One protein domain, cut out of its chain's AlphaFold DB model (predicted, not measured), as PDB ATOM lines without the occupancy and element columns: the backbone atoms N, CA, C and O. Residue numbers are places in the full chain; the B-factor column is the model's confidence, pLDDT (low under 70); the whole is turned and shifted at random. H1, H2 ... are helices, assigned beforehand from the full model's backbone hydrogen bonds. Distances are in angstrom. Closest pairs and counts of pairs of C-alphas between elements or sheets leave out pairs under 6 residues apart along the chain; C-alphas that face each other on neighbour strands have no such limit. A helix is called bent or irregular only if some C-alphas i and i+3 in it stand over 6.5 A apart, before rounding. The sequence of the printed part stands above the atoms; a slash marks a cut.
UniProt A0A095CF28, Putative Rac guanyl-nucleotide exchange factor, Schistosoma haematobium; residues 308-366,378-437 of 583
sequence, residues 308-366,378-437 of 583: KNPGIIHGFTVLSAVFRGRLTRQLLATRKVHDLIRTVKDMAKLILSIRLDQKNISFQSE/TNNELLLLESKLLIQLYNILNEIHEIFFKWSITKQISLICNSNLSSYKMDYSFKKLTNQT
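What this domain is: This is residues 308 to 366 and 378 to 437 of the 583 residues of the protein "Putative Rac guanyl-nucleotide exchange factor" of Schistosoma haematobium (UniProt A0A095CF28). Four long helices make a flat, three-armed Y: H2 and H3 run side by side as a two-helix arm, while H1 and H4 are the two single arms. The arms meet where the last residues of H1 and H3 come near the first residues of H2 and H4; residues 308 to 323 and 424 to 437 stick out free. The printed part has 119 residues with four named helices in the order H1, H2, H3, H4 and no named strand, and its class is all helix. The whole is extended, with a radius of gyration of the C-alphas of 22.2 A and spans of 70 by 62 by 19 A.

How they stand to each other: H1, residues 310 to 332, and H2, residues 335 to 365, are joined by a tight link of 2 residues. They are close but not clearly touching, at a steep tilt of 66 degrees; their closest C-alphas, of Leu 332 and His 338, are 6.2 A apart. H2 touches H3, residues 379 to 406, with 16 pairs of C-alphas within 8 A. The closest are those of Val 344 and Leu 393, 6.1 A apart, and the two helices run opposite ways at a shallow tilt of 26 degrees. H3 is followed by H4, residues 409 to 437, after a tight link of 2 residues. H3 and H4 are close but not clearly touching, and about perpendicular, only just, at 73 degrees; their closest C-alphas are those of Ile 403 and Gln 412, 6.8 A apart. H4 touches H1 with residues 412 to 416 alone, and H1 touches H4 with residues 327 to 331 alone. The closest C-alphas there, of Leu 331 and Ile 416, are 6.2 A apart, at a steep tilt of 40 degrees. In H1, H2 and H3 every O i to N i+4 pair is within hydrogen-bond range; in H4 23 of 25 are.

Where its parts are: H1 begins with C-alpha 310 at (55.685, 39.299, 60.476) and is 32.6 A long from first to last C-alpha. H2 is the longest helix by residues, with 31, and measures 44.3 A, from Arg 335 to Ser 365. H3 measures 38.5 A and reaches C-alpha 406 at (51.190, 39.848, 30.913). It is neither bent nor irregular, but only just: C-alphas 403 and 406 are 6.3 A apart. H4 measures 43.6 A and ends with C-alpha 437 at (5.446, 45.757, 21.486).

The domain as a whole: The two C-alphas farthest apart, of Asn 309 and Glu 366, are 72.1 A apart. Residues 367 to 377 are not printed, and C-alphas 366 and 378 across this cut are 15.9 A apart. The mean pLDDT of the printed part is 78.4; residues 358 to 366, 378 to 379 and 420 to 437 are under 70.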
ATOM      1  N   LYS A 308      59.939  44.210  58.487       77.12
ATOM      2  CA  LYS A 308      60.384  43.274  59.544       77.12
ATOM      3  C   LYS A 308      59.266  42.726  60.435       77.12
ATOM      4  O   LYS A 308      59.486  41.719  61.101       77.12
ATOM      5  N   ASN A 309      58.082  43.346  60.499       79.75
ATOM      6  CA  ASN A 309      57.004  42.838  61.355       79.75
ATOM      7  C   ASN A 309      56.238  41.695  60.651       79.75
ATOM      8  O   ASN A 309      55.532  41.959  59.672       79.75
ATOM      9  N   PRO A 310      56.293  40.445  61.154       76.12
ATOM     10  CA  PRO A 310      55.685  39.299  60.476       76.12
ATOM     11  C   PRO A 310      54.158  39.400  60.370       76.12
ATOM     12  O   PRO A 310      53.590  38.945  59.380       76.12
ATOM     13  N   GLY A 311      53.484  40.044  61.331       77.31
ATOM     14  CA  GLY A 311      52.037  40.269  61.274       77.31
ATOM     15  C   GLY A 311      51.635  41.253  60.170       77.31
ATOM     16  O   GLY A 311      50.617  41.057  59.508       77.31
ATOM     17  N   ILE A 312      52.464  42.270  59.917       78.94
ATOM     18  CA  ILE A 312      52.246  43.240  58.838       78.94
ATOM     19  C   ILE A 312      52.508  42.592  57.472       78.94
ATOM     20  O   ILE A 312      51.662  42.693  56.583       78.94
ATOM     21  N   ILE A 313      53.621  41.864  57.326       78.75
ATOM     22  CA  ILE A 313      53.950  41.104  56.108       78.75
ATOM     23  C   ILE A 313      52.828  40.104  55.792       78.75
ATOM     24  O   ILE A 313      52.329  40.063  54.669       78.75
ATOM     25  N   HIS A 314      52.367  39.347  56.793       79.38
ATOM     26  CA  HIS A 314      51.241  38.428  56.642       79.38
ATOM     27  C   HIS A 314      49.959  39.160  56.207       79.38
ATOM     28  O   HIS A 314      49.297  38.721  55.267       79.38
ATOM     29  N   GLY A 315      49.646  40.310  56.814       81.44
ATOM     30  CA  GLY A 315      48.511  41.151  56.429       81.44
ATOM     31  C   GLY A 315      48.552  41.603  54.963       81.44
ATOM     32  O   GLY A 315      47.555  41.462  54.253       81.44
ATOM     33  N   PHE A 316      49.704  42.075  54.472       82.62
ATOM     34  CA  PHE A 316      49.876  42.442  53.060       82.62
ATOM     35  C   PHE A 316      49.802  41.234  52.119       82.62
ATOM     36  O   PHE A 316      49.186  41.336  51.056       82.62
ATOM     37  N   THR A 317      50.346  40.080  52.509       81.94
ATOM     38  CA  THR A 317      50.225  38.828  51.745       81.94
ATOM     39  C   THR A 317      48.766  38.391  51.615       81.94
ATOM     40  O   THR A 317      48.305  38.107  50.507       81.94
ATOM     41  N   VAL A 318      48.001  38.413  52.712       85.81
ATOM     42  CA  VAL A 318      46.559  38.114  52.711       85.81
ATOM     43  C   VAL A 318      45.796  39.118  51.845       85.81
ATOM     44  O   VAL A 318      44.992  38.711  51.006       85.81
ATOM     45  N   LEU A 319      46.072  40.420  51.976       85.81
ATOM     46  CA  LEU A 319      45.425  41.461  51.172       85.81
ATOM     47  C   LEU A 319      45.713  41.289  49.669       85.81
ATOM     48  O   LEU A 319      44.795  41.376  48.852       85.81
ATOM     49  N   SER A 320      46.962  40.979  49.311       82.00
ATOM     50  CA  SER A 320      47.390  40.677  47.940       82.00
ATOM     51  C   SER A 320      46.670  39.445  47.384       82.00
ATOM     52  O   SER A 320      46.123  39.497  46.281       82.00
ATOM     53  N   ALA A 321      46.569  38.361  48.161       83.88
ATOM     54  CA  ALA A 321      45.840  37.154  47.774       83.88
ATOM     55  C   ALA A 321      44.331  37.411  47.585       83.88
ATOM     56  O   ALA A 321      43.745  36.972  46.590       83.88
ATOM     57  N   VAL A 322      43.701  38.176  48.485       86.94
ATOM     58  CA  VAL A 322      42.287  38.576  48.379       86.94
ATOM     59  C   VAL A 322      42.049  39.447  47.142       86.94
ATOM     60  O   VAL A 322      41.090  39.203  46.401       86.94
ATOM     61  N   PHE A 323      42.926  40.422  46.880       90.25
ATOM     62  CA  PHE A 323      42.855  41.280  45.698       90.25
ATOM     63  C   PHE A 323      43.024  40.476  44.405       90.25
ATOM     64  O   PHE A 323      42.129  40.513  43.558       90.25
ATOM     65  N   ARG A 324      44.107  39.692  44.280       86.94
ATOM     66  CA  ARG A 324      44.368  38.814  43.124       86.94
ATOM     67  C   ARG A 324      43.184  37.874  42.885       86.94
ATOM     68  O   ARG A 324      42.648  37.830  41.782       86.94
ATOM     69  N   GLY A 325      42.685  37.207  43.928       88.69
ATOM     70  CA  GLY A 325      41.525  36.319  43.830       88.69
ATOM     71  C   GLY A 325      40.239  37.024  43.375       88.69
ATOM     72  O   GLY A 325      39.477  36.460  42.589       88.69
ATOM     73  N   ARG A 326      39.981  38.259  43.831       90.31
ATOM     74  CA  ARG A 326      38.832  39.061  43.372       90.31
ATOM     75  C   ARG A 326      38.992  39.486  41.911       90.31
ATOM     76  O   ARG A 326      38.038  39.333  41.151       90.31
ATOM     77  N   LEU A 327      40.177  39.963  41.531       90.31
ATOM     78  CA  LEU A 327      40.509  40.394  40.174       90.31
ATOM     79  C   LEU A 327      40.359  39.240  39.175       90.31
ATOM     80  O   LEU A 327      39.633  39.378  38.196       90.31
ATOM     81  N   THR A 328      40.926  38.065  39.476       91.69
ATOM     82  CA  THR A 328      40.789  36.849  38.658       91.69
ATOM     83  C   THR A 328      39.327  36.442  38.472       91.69
ATOM     84  O   THR A 328      38.905  36.178  37.348       91.69
ATOM     85  N   ARG A 329      38.513  36.439  39.542       92.88
ATOM     86  CA  ARG A 329      37.072  36.135  39.435       92.88
ATOM     87  C   ARG A 329      36.325  37.144  38.561       92.88
ATOM     88  O   ARG A 329      35.465  36.743  37.785       92.88
ATOM     89  N   GLN A 330      36.651  38.433  38.663       91.75
ATOM     90  CA  GLN A 330      36.036  39.467  37.827       91.75
ATOM     91  C   GLN A 330      36.482  39.372  36.362       91.75
ATOM     92  O   GLN A 330      35.642  39.521  35.482       91.75
ATOM     93  N   LEU A 331      37.753  39.045  36.089       91.94
ATOM     94  CA  LEU A 331      38.253  38.767  34.737       91.94
ATOM     95  C   LEU A 331      37.533  37.577  34.093       91.94
ATOM     96  O   LEU A 331      37.048  37.700  32.970       91.94
ATOM     97  N   LEU A 332      37.400  36.458  34.815       91.75
ATOM     98  CA  LEU A 332      36.668  35.266  34.359       91.75
ATOM     99  C   LEU A 332      35.178  35.542  34.094       91.75
ATOM    100  O   LEU A 332      34.595  34.930  33.203       91.75
ATOM    101  N   ALA A 333      34.573  36.476  34.832       88.75
ATOM    102  CA  ALA A 333      33.195  36.914  34.614       88.75
ATOM    103  C   ALA A 333      33.027  37.856  33.403       88.75
ATOM    104  O   ALA A 333      31.895  38.104  32.982       88.75
ATOM    105  N   THR A 334      34.110  38.388  32.820       92.19
ATOM    106  CA  THR A 334      33.996  39.233  31.622       92.19
ATOM    107  C   THR A 334      33.575  38.405  30.412       92.19
ATOM    108  O   THR A 334      34.109  37.323  30.154       92.19
ATOM    109  N   ARG A 335      32.659  38.951  29.602       88.06
ATOM    110  CA  ARG A 335      32.177  38.285  28.384       88.06
ATOM    111  C   ARG A 335      33.318  37.876  27.445       88.06
ATOM    112  O   ARG A 335      33.276  36.776  26.915       88.06
ATOM    113  N   LYS A 336      34.357  38.709  27.292       91.38
ATOM    114  CA  LYS A 336      35.519  38.390  26.446       91.38
ATOM    115  C   LYS A 336      36.216  37.104  26.901       91.38
ATOM    116  O   LYS A 336      36.398  36.199  26.097       91.38
ATOM    117  N   VAL A 337      36.588  37.012  28.180       92.19
ATOM    118  CA  VAL A 337      37.295  35.836  28.717       92.19
ATOM    119  C   VAL A 337      36.390  34.603  28.704       92.19
ATOM    120  O   VAL A 337      36.832  33.529  28.304       92.19
ATOM    121  N   HIS A 338      35.112  34.760  29.053       91.00
ATOM    122  CA  HIS A 338      34.129  33.683  28.959       91.00
ATOM    123  C   HIS A 338      33.979  33.160  27.517       91.00
ATOM    124  O   HIS A 338      33.899  31.949  27.296       91.00
ATOM    125  N   ASP A 339      33.935  34.053  26.527       91.31
ATOM    126  CA  ASP A 339      33.808  33.681  25.119       91.31
ATOM    127  C   ASP A 339      35.083  32.979  24.612       91.31
ATOM    128  O   ASP A 339      34.963  31.928  23.984       91.31
ATOM    129  N   LEU A 340      36.284  33.439  24.994       93.81
ATOM    130  CA  LEU A 340      37.553  32.743  24.713       93.81
ATOM    131  C   LEU A 340      37.584  31.325  25.317       93.81
ATOM    132  O   LEU A 340      37.869  30.367  24.603       93.81
ATOM    133  N   ILE A 341      37.235  31.163  26.601       92.56
ATOM    134  CA  ILE A 341      37.198  29.850  27.280       92.56
ATOM    135  C   ILE A 341      36.199  28.901  26.601       92.56
ATOM    136  O   ILE A 341      36.484  27.711  26.440       92.56
ATOM    137  N   ARG A 342      35.038  29.410  26.165       93.19
ATOM    138  CA  ARG A 342      34.065  28.606  25.413       93.19
ATOM    139  C   ARG A 342      34.668  28.122  24.090       93.19
ATOM    140  O   ARG A 342      34.598  26.927  23.820       93.19
ATOM    141  N   THR A 343      35.311  29.011  23.330       91.88
ATOM    142  CA  THR A 343      35.955  28.665  22.054       91.88
ATOM    143  C   THR A 343      37.085  27.652  22.236       91.88
ATOM    144  O   THR A 343      37.131  26.690  21.478       91.88
ATOM    145  N   VAL A 344      37.931  27.779  23.271       93.81
ATOM    146  CA  VAL A 344      38.949  26.762  23.623       93.81
ATOM    147  C   VAL A 344      38.305  25.388  23.805       93.81
ATOM    148  O   VAL A 344      38.742  24.412  23.201       93.81
ATOM    149  N   LYS A 345      37.242  25.309  24.612       93.50
ATOM    150  CA  LYS A 345      36.538  24.056  24.919       93.50
ATOM    151  C   LYS A 345      35.884  23.442  23.674       93.50
ATOM    152  O   LYS A 345      35.987  22.234  23.473       93.50
ATOM    153  N   ASP A 346      35.213  24.243  22.851       91.38
ATOM    154  CA  ASP A 346      34.504  23.750  21.663       91.38
ATOM    155  C   ASP A 346      35.488  23.364  20.534       91.38
ATOM    156  O   ASP A 346      35.315  22.330  19.892       91.38
ATOM    157  N   MET A 347      36.587  24.107  20.367       88.75
ATOM    158  CA  MET A 347      37.667  23.789  19.422       88.75
ATOM    159  C   MET A 347      38.464  22.546  19.839       88.75
ATOM    160  O   MET A 347      38.754  21.696  18.998       88.75
ATOM    161  N   ALA A 348      38.761  22.380  21.133       89.25
ATOM    162  CA  ALA A 348      39.395  21.168  21.650       89.25
ATOM    163  C   ALA A 348      38.516  19.924  21.428       89.25
ATOM    164  O   ALA A 348      39.025  18.882  21.019       89.25
ATOM    165  N   LYS A 349      37.194  20.036  21.627       89.12
ATOM    166  CA  LYS A 349      36.244  18.961  21.293       89.12
ATOM    167  C   LYS A 349      36.268  18.610  19.807       89.12
ATOM    168  O   LYS A 349      36.331  17.430  19.488       89.12
ATOM    169  N   LEU A 350      36.272  19.607  18.919       87.31
ATOM    170  CA  LEU A 350      36.335  19.382  17.471       87.31
ATOM    171  C   LEU A 350      37.628  18.661  17.052       87.31
ATOM    172  O   LEU A 350      37.568  17.696  16.295       87.31
ATOM    173  N   ILE A 351      38.783  19.077  17.583       87.00
ATOM    174  CA  ILE A 351      40.078  18.416  17.333       87.00
ATOM    175  C   ILE A 351      40.062  16.963  17.837       87.00
ATOM    176  O   ILE A 351      40.544  16.066  17.148       87.00
ATOM    177  N   LEU A 352      39.489  16.709  19.019       87.38
ATOM    178  CA  LEU A 352      39.350  15.351  19.556       87.38
ATOM    179  C   LEU A 352      38.437  14.476  18.688       87.38
ATOM    180  O   LEU A 352      38.792  13.327  18.437       87.38
ATOM    181  N   SER A 353      37.317  15.007  18.187       84.69
ATOM    182  CA  SER A 353      36.447  14.298  17.238       84.69
ATOM    183  C   SER A 353      37.200  13.928  15.957       84.69
ATOM    184  O   SER A 353      37.243  12.755  15.609       84.69
ATOM    185  N   ILE A 354      37.905  14.885  15.338       82.00
ATOM    186  CA  ILE A 354      38.721  14.652  14.131       82.00
ATOM    187  C   ILE A 354      39.753  13.532  14.352       82.00
ATOM    188  O   ILE A 354      39.910  12.665  13.495       82.00
ATOM    189  N   ARG A 355      40.431  13.503  15.507       81.44
ATOM    190  CA  ARG A 355      41.411  12.450  15.839       81.44
ATOM    191  C   ARG A 355      40.781  11.081  16.096       81.44
ATOM    192  O   ARG A 355      41.376  10.064  15.745       81.44
ATOM    193  N   LEU A 356      39.603  11.038  16.719       80.56
ATOM    194  CA  LEU A 356      38.854   9.793  16.906       80.56
ATOM    195  C   LEU A 356      38.384   9.238  15.556       80.56
ATOM    196  O   LEU A 356      38.548   8.046  15.305       80.56
ATOM    197  N   ASP A 357      37.906  10.103  14.663       70.06
ATOM    198  CA  ASP A 357      37.489   9.722  13.315       70.06
ATOM    199  C   ASP A 357      38.678   9.234  12.472       70.06
ATOM    200  O   ASP A 357      38.590   8.160  11.883       70.06
ATOM    201  N   GLN A 358      39.830   9.921  12.494       68.44
ATOM    202  CA  GLN A 358      41.074   9.431  11.870       68.44
ATOM    203  C   GLN A 358      41.466   8.034  12.385       68.44
ATOM    204  O   GLN A 358      41.812   7.155  11.593       68.44
ATOM    205  N   LYS A 359      41.391   7.800  13.704       65.44
ATOM    206  CA  LYS A 359      41.708   6.497  14.308       65.44
ATOM    207  C   LYS A 359      40.734   5.410  13.838       65.44
ATOM    208  O   LYS A 359      41.174   4.321  13.476       65.44
ATOM    209  N   ASN A 360      39.438   5.707  13.787       60.75
ATOM    210  CA  ASN A 360      38.411   4.780  13.304       60.75
ATOM    211  C   ASN A 360      38.550   4.485  11.798       60.75
ATOM    212  O   ASN A 360      38.401   3.335  11.388       60.75
ATOM    213  N   ILE A 361      38.898   5.490  10.987       59.72
ATOM    214  CA  ILE A 361      39.198   5.333   9.555       59.72
ATOM    215  C   ILE A 361      40.434   4.450   9.364       59.72
ATOM    216  O   ILE A 361      40.400   3.564   8.516       59.72
ATOM    217  N   SER A 362      41.484   4.618  10.178       55.72
ATOM    218  CA  SER A 362      42.666   3.743  10.147       55.72
ATOM    219  C   SER A 362      42.268   2.272  10.328       55.72
ATOM    220  O   SER A 362      42.588   1.452   9.472       55.72
ATOM    221  N   PHE A 363      41.496   1.950  11.374       52.28
ATOM    222  CA  PHE A 363      41.038   0.578  11.641       52.28
ATOM    223  C   PHE A 363      40.059   0.025  10.590       52.28
ATOM    224  O   PHE A 363      40.087  -1.170  10.314       52.28
ATOM    225  N   GLN A 364      39.204   0.853   9.974       49.81
ATOM    226  CA  GLN A 364      38.340   0.387   8.878       49.81
ATOM    227  C   GLN A 364      39.077   0.242   7.541       49.81
ATOM    228  O   GLN A 364      38.728  -0.637   6.755       49.81
ATOM    229  N   SER A 365      40.101   1.058   7.276       50.84
ATOM    230  CA  SER A 365      40.863   1.010   6.020       50.84
ATOM    231  C   SER A 365      41.653  -0.291   5.838       50.84
ATOM    232  O   SER A 365      41.891  -0.707   4.708       50.84
ATOM    233  N   GLU A 366      41.980  -0.970   6.941       49.81
ATOM    234  CA  GLU A 366      42.634  -2.281   6.953       49.81
ATOM    235  C   GLU A 366      41.658  -3.443   6.648       49.81
ATOM    236  O   GLU A 366      42.093  -4.533   6.288       49.81
ATOM    237  N   THR A 378      39.735  13.693   2.572       64.94
ATOM    238  CA  THR A 378      40.943  12.872   2.508       64.94
ATOM    239  C   THR A 378      41.752  13.043   3.799       64.94
ATOM    240  O   THR A 378      41.724  14.105   4.425       64.94
ATOM    241  N   ASN A 379      42.519  12.022   4.198       68.38
ATOM    242  CA  ASN A 379      43.344  12.082   5.415       68.38
ATOM    243  C   ASN A 379      44.252  13.331   5.449       68.38
ATOM    244  O   ASN A 379      44.454  13.927   6.506       68.38
ATOM    245  N   ASN A 380      44.719  13.787   4.283       71.56
ATOM    246  CA  ASN A 380      45.524  15.001   4.129       71.56
ATOM    247  C   ASN A 380      44.728  16.293   4.409       71.56
ATOM    248  O   ASN A 380      45.253  17.216   5.030       71.56
ATOM    249  N   GLU A 381      43.460  16.370   3.997       75.62
ATOM    250  CA  GLU A 381      42.581  17.509   4.301       75.62
ATOM    251  C   GLU A 381      42.192  17.542   5.786       75.62
ATOM    252  O   GLU A 381      42.144  18.622   6.379       75.62
ATOM    253  N   LEU A 382      41.985  16.376   6.411       76.50
ATOM    254  CA  LEU A 382      41.760  16.247   7.857       76.50
ATOM    255  C   LEU A 382      42.983  16.707   8.667       76.50
ATOM    256  O   LEU A 382      42.822  17.492   9.600       76.50
ATOM    257  N   LEU A 383      44.196  16.302   8.279       78.25
ATOM    258  CA  LEU A 383      45.453  16.769   8.888       78.25
ATOM    259  C   LEU A 383      45.671  18.284   8.705       78.25
ATOM    260  O   LEU A 383      46.120  18.981   9.624       78.25
ATOM    261  N   LEU A 384      45.318  18.832   7.538       83.56
ATOM    262  CA  LEU A 384      45.396  20.273   7.279       83.56
ATOM    263  C   LEU A 384      44.356  21.068   8.088       83.56
ATOM    264  O   LEU A 384      44.633  22.187   8.524       83.56
ATOM    265  N   LEU A 385      43.163  20.511   8.307       84.44
ATOM    266  CA  LEU A 385      42.144  21.108   9.169       84.44
ATOM    267  C   LEU A 385      42.568  21.054  10.643       84.44
ATOM    268  O   LEU A 385      42.491  22.066  11.339       84.44
ATOM    269  N   GLU A 386      43.073  19.911  11.105       85.00
ATOM    270  CA  GLU A 386      43.555  19.715  12.472       85.00
ATOM    271  C   GLU A 386      44.693  20.684  12.821       85.00
ATOM    272  O   GLU A 386      44.631  21.369  13.842       85.00
ATOM    273  N   SER A 387      45.705  20.805  11.957       84.94
ATOM    274  CA  SER A 387      46.826  21.733  12.163       84.94
ATOM    275  C   SER A 387      46.376  23.199  12.208       84.94
ATOM    276  O   SER A 387      46.815  23.945  13.086       84.94
ATOM    277  N   LYS A 388      45.432  23.613  11.349       88.94
ATOM    278  CA  LYS A 388      44.815  24.952  11.414       88.94
ATOM    279  C   LYS A 388      44.069  25.186  12.732       88.94
ATOM    280  O   LYS A 388      44.232  26.248  13.334       88.94
ATOM    281  N   LEU A 389      43.289  24.210  13.199       89.31
ATOM    282  CA  LEU A 389      42.568  24.294  14.474       89.31
ATOM    283  C   LEU A 389      43.530  24.335  15.672       89.31
ATOM    284  O   LEU A 389      43.315  25.117  16.592       89.31
ATOM    285  N   LEU A 390      44.625  23.569  15.653       88.38
ATOM    286  CA  LEU A 390      45.658  23.603  16.697       88.38
ATOM    287  C   LEU A 390      46.361  24.968  16.778       88.38
ATOM    288  O   LEU A 390      46.576  25.475  17.879       88.38
ATOM    289  N   ILE A 391      46.667  25.598  15.638       91.50
ATOM    290  CA  ILE A 391      47.239  26.955  15.593       91.50
ATOM    291  C   ILE A 391      46.248  27.983  16.162       91.50
ATOM    292  O   ILE A 391      46.631  28.844  16.954       91.50
ATOM    293  N   GLN A 392      44.962  27.888  15.809       90.50
ATOM    294  CA  GLN A 392      43.928  28.764  16.371       90.50
ATOM    295  C   GLN A 392      43.771  28.563  17.885       90.50
ATOM    296  O   GLN A 392      43.724  29.544  18.628       90.50
ATOM    297  N   LEU A 393      43.769  27.313  18.354       91.25
ATOM    298  CA  LEU A 393      43.691  26.970  19.772       91.25
ATOM    299  C   LEU A 393      44.875  27.552  20.554       91.25
ATOM    300  O   LEU A 393      44.676  28.164  21.601       91.25
ATOM    301  N   TYR A 394      46.091  27.418  20.017       92.69
ATOM    302  CA  TYR A 394      47.301  28.012  20.583       92.69
ATOM    303  C   TYR A 394      47.192  29.539  20.696       92.69
ATOM    304  O   TYR A 394      47.468  30.097  21.757       92.69
ATOM    305  N   ASN A 395      46.721  30.218  19.645       92.00
ATOM    306  CA  ASN A 395      46.558  31.673  19.650       92.00
ATOM    307  C   ASN A 395      45.537  32.144  20.703       92.00
ATOM    308  O   ASN A 395      45.794  33.119  21.410       92.00
ATOM    309  N   ILE A 396      44.415  31.433  20.856       90.50
ATOM    310  CA  ILE A 396      43.376  31.746  21.853       90.50
ATOM    311  C   ILE A 396      43.884  31.485  23.281       90.50
ATOM    312  O   ILE A 396      43.663  32.302  24.177       90.50
ATOM    313  N   LEU A 397      44.600  30.378  23.506       92.56
ATOM    314  CA  LEU A 397      45.238  30.085  24.794       92.56
ATOM    315  C   LEU A 397      46.298  31.134  25.148       92.56
ATOM    316  O   LEU A 397      46.362  31.575  26.297       92.56
ATOM    317  N   ASN A 398      47.082  31.587  24.166       93.00
ATOM    318  CA  ASN A 398      48.023  32.681  24.353       93.00
ATOM    319  C   ASN A 398      47.297  33.996  24.681       93.00
ATOM    320  O   ASN A 398      47.729  34.698  25.583       93.00
ATOM    321  N   GLU A 399      46.161  34.316  24.048       92.56
ATOM    322  CA  GLU A 399      45.373  35.506  24.410       92.56
ATOM    323  C   GLU A 399      44.843  35.448  25.855       92.56
ATOM    324  O   GLU A 399      44.920  36.444  26.578       92.56
ATOM    325  N   ILE A 400      44.368  34.286  26.317       91.62
ATOM    326  CA  ILE A 400      43.998  34.083  27.728       91.62
ATOM    327  C   ILE A 400      45.225  34.303  28.630       91.62
ATOM    328  O   ILE A 400      45.139  35.034  29.618       91.62
ATOM    329  N   HIS A 401      46.377  33.727  28.277       92.06
ATOM    330  CA  HIS A 401      47.620  33.904  29.026       92.06
ATOM    331  C   HIS A 401      48.059  35.380  29.093       92.06
ATOM    332  O   HIS A 401      48.407  35.866  30.169       92.06
ATOM    333  N   GLU A 402      47.989  36.124  27.984       93.38
ATOM    334  CA  GLU A 402      48.262  37.565  27.960       93.38
ATOM    335  C   GLU A 402      47.370  38.320  28.954       93.38
ATOM    336  O   GLU A 402      47.885  39.095  29.762       93.38
ATOM    337  N   ILE A 403      46.055  38.063  28.937       91.06
ATOM    338  CA  ILE A 403      45.075  38.749  29.794       91.06
ATOM    339  C   ILE A 403      45.381  38.546  31.284       91.06
ATOM    340  O   ILE A 403      45.320  39.513  32.043       91.06
ATOM    341  N   PHE A 404      45.709  37.322  31.710       91.06
ATOM    342  CA  PHE A 404      45.931  37.020  33.129       91.06
ATOM    343  C   PHE A 404      47.354  37.321  33.619       91.06
ATOM    344  O   PHE A 404      47.502  37.771  34.755       91.06
ATOM    345  N   PHE A 405      48.384  37.105  32.792       90.44
ATOM    346  CA  PHE A 405      49.782  37.078  33.250       90.44
ATOM    347  C   PHE A 405      50.689  38.172  32.670       90.44
ATOM    348  O   PHE A 405      51.711  38.469  33.284       90.44
ATOM    349  N   LYS A 406      50.353  38.787  31.523       90.62
ATOM    350  CA  LYS A 406      51.190  39.848  30.913       90.62
ATOM    351  C   LYS A 406      50.545  41.231  30.881       90.62
ATOM    352  O   LYS A 406      51.247  42.239  30.829       90.62
ATOM    353  N   TRP A 407      49.217  41.319  30.894       90.12
ATOM    354  CA  TRP A 407      48.520  42.601  30.940       90.12
ATOM    355  C   TRP A 407      48.747  43.304  32.278       90.12
ATOM    356  O   TRP A 407      48.621  42.703  33.341       90.12
ATOM    357  N   SER A 408      49.002  44.613  32.229       91.12
ATOM    358  CA  SER A 408      49.037  45.436  33.436       91.12
ATOM    359  C   SER A 408      47.671  45.463  34.127       91.12
ATOM    360  O   SER A 408      46.623  45.397  33.476       91.12
ATOM    361  N   ILE A 409      47.678  45.637  35.453       87.94
ATOM    362  CA  ILE A 409      46.463  45.704  36.283       87.94
ATOM    363  C   ILE A 409      45.471  46.745  35.728       87.94
ATOM    364  O   ILE A 409      44.274  46.482  35.658       87.94
ATOM    365  N   THR A 410      45.955  47.884  35.220       90.62
ATOM    366  CA  THR A 410      45.127  48.916  34.569       90.62
ATOM    367  C   THR A 410      44.367  48.394  33.343       90.62
ATOM    368  O   THR A 410      43.182  48.692  33.187       90.62
ATOM    369  N   LYS A 411      45.004  47.580  32.483       89.69
ATOM    370  CA  LYS A 411      44.342  46.953  31.321       89.69
ATOM    371  C   LYS A 411      43.315  45.907  31.761       89.69
ATOM    372  O   LYS A 411      42.215  45.870  31.213       89.69
ATOM    373  N   GLN A 412      43.646  45.103  32.773       90.19
ATOM    374  CA  GLN A 412      42.736  44.108  33.354       90.19
ATOM    375  C   GLN A 412      41.478  44.765  33.957       90.19
ATOM    376  O   GLN A 412      40.359  44.355  33.654       90.19
ATOM    377  N   ILE A 413      41.644  45.840  34.737       89.69
ATOM    378  CA  ILE A 413      40.533  46.621  35.305       89.69
ATOM    379  C   ILE A 413      39.708  47.289  34.197       89.69
ATOM    380  O   ILE A 413      38.481  47.226  34.236       89.69
ATOM    381  N   SER A 414      40.347  47.873  33.177       89.62
ATOM    382  CA  SER A 414      39.638  48.473  32.037       89.62
ATOM    383  C   SER A 414      38.741  47.459  31.313       89.62
ATOM    384  O   SER A 414      37.585  47.768  31.024       89.62
ATOM    385  N   LEU A 415      39.218  46.225  31.098       90.69
ATOM    386  CA  LEU A 415      38.413  45.146  30.515       90.69
ATOM    387  C   LEU A 415      37.162  44.841  31.356       90.69
ATOM    388  O   LEU A 415      36.071  44.743  30.793       90.69
ATOM    389  N   ILE A 416      37.305  44.746  32.684       90.19
ATOM    390  CA  ILE A 416      36.188  44.517  33.617       90.19
ATOM    391  C   ILE A 416      35.176  45.671  33.557       90.19
ATOM    392  O   ILE A 416      33.972  45.443  33.418       90.19
ATOM    393  N   CYS A 417      35.647  46.919  33.629       86.12
ATOM    394  CA  CYS A 417      34.788  48.103  33.568       86.12
ATOM    395  C   CYS A 417      33.993  48.155  32.256       86.12
ATOM    396  O   CYS A 417      32.773  48.328  32.278       86.12
ATOM    397  N   ASN A 418      34.658  47.919  31.123       83.75
ATOM    398  CA  ASN A 418      34.030  47.926  29.802       83.75
ATOM    399  C   ASN A 418      33.018  46.782  29.629       83.75
ATOM    400  O   ASN A 418      31.953  46.993  29.045       83.75
ATOM    401  N   SER A 419      33.295  45.584  30.168       76.44
ATOM    402  CA  SER A 419      32.334  44.475  30.112       76.44
ATOM    403  C   SER A 419      31.080  44.744  30.942       76.44
ATOM    404  O   SER A 419      29.979  44.454  30.479       76.44
ATOM    405  N   ASN A 420      31.223  45.361  32.119       64.50
ATOM    406  CA  ASN A 420      30.079  45.731  32.955       64.50
ATOM    407  C   ASN A 420      29.230  46.823  32.285       64.50
ATOM    408  O   ASN A 420      28.004  46.728  32.260       64.50
ATOM    409  N   LEU A 421      29.873  47.825  31.672       58.62
ATOM    410  CA  LEU A 421      29.189  48.903  30.952       58.62
ATOM    411  C   LEU A 421      28.359  48.380  29.763       58.62
ATOM    412  O   LEU A 421      27.294  48.919  29.463       58.62
ATOM    413  N   SER A 422      28.814  47.302  29.111       55.44
ATOM    414  CA  SER A 422      28.069  46.630  28.038       55.44
ATOM    415  C   SER A 422      26.786  45.950  28.534       55.44
ATOM    416  O   SER A 422      25.774  46.033  27.836       55.44
ATOM    417  N   SER A 423      26.784  45.350  29.731       52.66
ATOM    418  CA  SER A 423      25.574  44.744  30.311       52.66
ATOM    419  C   SER A 423      24.482  45.787  30.564       52.66
ATOM    420  O   SER A 423      23.376  45.649  30.042       52.66
ATOM    421  N   TYR A 424      24.813  46.901  31.231       50.50
ATOM    422  CA  TYR A 424      23.852  47.984  31.492       50.50
ATOM    423  C   TYR A 424      23.253  48.594  30.211       50.50
ATOM    424  O   TYR A 424      22.104  49.043  30.211       50.50
ATOM    425  N   LYS A 425      24.004  48.602  29.101       42.41
ATOM    426  CA  LYS A 425      23.544  49.167  27.820       42.41
ATOM    427  C   LYS A 425      22.582  48.237  27.064       42.41
ATOM    428  O   LYS A 425      21.705  48.730  26.357       42.41
ATOM    429  N   MET A 426      22.706  46.918  27.233       44.44
ATOM    430  CA  MET A 426      21.797  45.934  26.625       44.44
ATOM    431  C   MET A 426      20.436  45.893  27.334       44.44
ATOM    432  O   MET A 426      19.403  45.880  26.659       44.44
ATOM    433  N   ASP A 427      20.416  45.982  28.668       42.69
ATOM    434  CA  ASP A 427      19.174  45.978  29.461       42.69
ATOM    435  C   ASP A 427      18.271  47.186  29.159       42.69
ATOM    436  O   ASP A 427      17.041  47.070  29.119       42.69
ATOM    437  N   TYR A 428      18.866  48.352  28.883       42.66
ATOM    438  CA  TYR A 428      18.124  49.552  28.478       42.66
ATOM    439  C   TYR A 428      17.511  49.429  27.072       42.66
ATOM    440  O   TYR A 428      16.426  49.957  26.823       42.66
ATOM    441  N   SER A 429      18.180  48.714  26.161       44.59
ATOM    442  CA  SER A 429      17.680  48.460  24.804       44.59
ATOM    443  C   SER A 429      16.490  47.494  24.817       44.59
ATOM    444  O   SER A 429      15.436  47.796  24.252       44.59
ATOM    445  N   PHE A 430      16.605  46.380  25.552       43.06
ATOM    446  CA  PHE A 430      15.525  45.394  25.672       43.06
ATOM    447  C   PHE A 430      14.260  45.981  26.310       43.06
ATOM    448  O   PHE A 430      13.173  45.777  25.773       43.06
ATOM    449  N   LYS A 431      14.387  46.792  27.373       45.59
ATOM    450  CA  LYS A 431      13.237  47.490  27.982       45.59
ATOM    451  C   LYS A 431      12.552  48.476  27.029       45.59
ATOM    452  O   LYS A 431      11.334  48.642  27.097       45.59
ATOM    453  N   LYS A 432      13.301  49.127  26.131       41.59
ATOM    454  CA  LYS A 432      12.724  50.043  25.134       41.59
ATOM    455  C   LYS A 432      11.948  49.290  24.048       41.59
ATOM    456  O   LYS A 432      10.882  49.754  23.651       41.59
ATOM    457  N   LEU A 433      12.438  48.123  23.624       38.06
ATOM    458  CA  LEU A 433      11.772  47.286  22.625       38.06
ATOM    459  C   LEU A 433      10.480  46.653  23.176       38.06
ATOM    460  O   LEU A 433       9.429  46.776  22.550       38.06
ATOM    461  N   THR A 434      10.516  46.065  24.379       38.53
ATOM    462  CA  THR A 434       9.333  45.428  24.995       38.53
ATOM    463  C   THR A 434       8.194  46.412  25.266       38.53
ATOM    464  O   THR A 434       7.026  46.055  25.114       38.53
ATOM    465  N   ASN A 435       8.511  47.667  25.599       43.69
ATOM    466  CA  ASN A 435       7.503  48.712  25.804       43.69
ATOM    467  C   ASN A 435       6.842  49.187  24.496       43.69
ATOM    468  O   ASN A 435       5.732  49.706  24.538       43.69
ATOM    469  N   GLN A 436       7.487  49.005  23.336       42.12
ATOM    470  CA  GLN A 436       6.881  49.308  22.033       42.12
ATOM    471  C   GLN A 436       6.018  48.156  21.496       42.12
ATOM    472  O   GLN A 436       5.095  48.401  20.723       42.12
ATOM    473  N   THR A 437       6.264  46.908  21.911       38.59
ATOM    474  CA  THR A 437       5.446  45.757  21.486       38.59
ATOM    475  C   THR A 437       4.140  45.615  22.283       38.59
ATOM    476  O   THR A 437       3.176  45.045  21.774       38.59
TER     477      THR A 437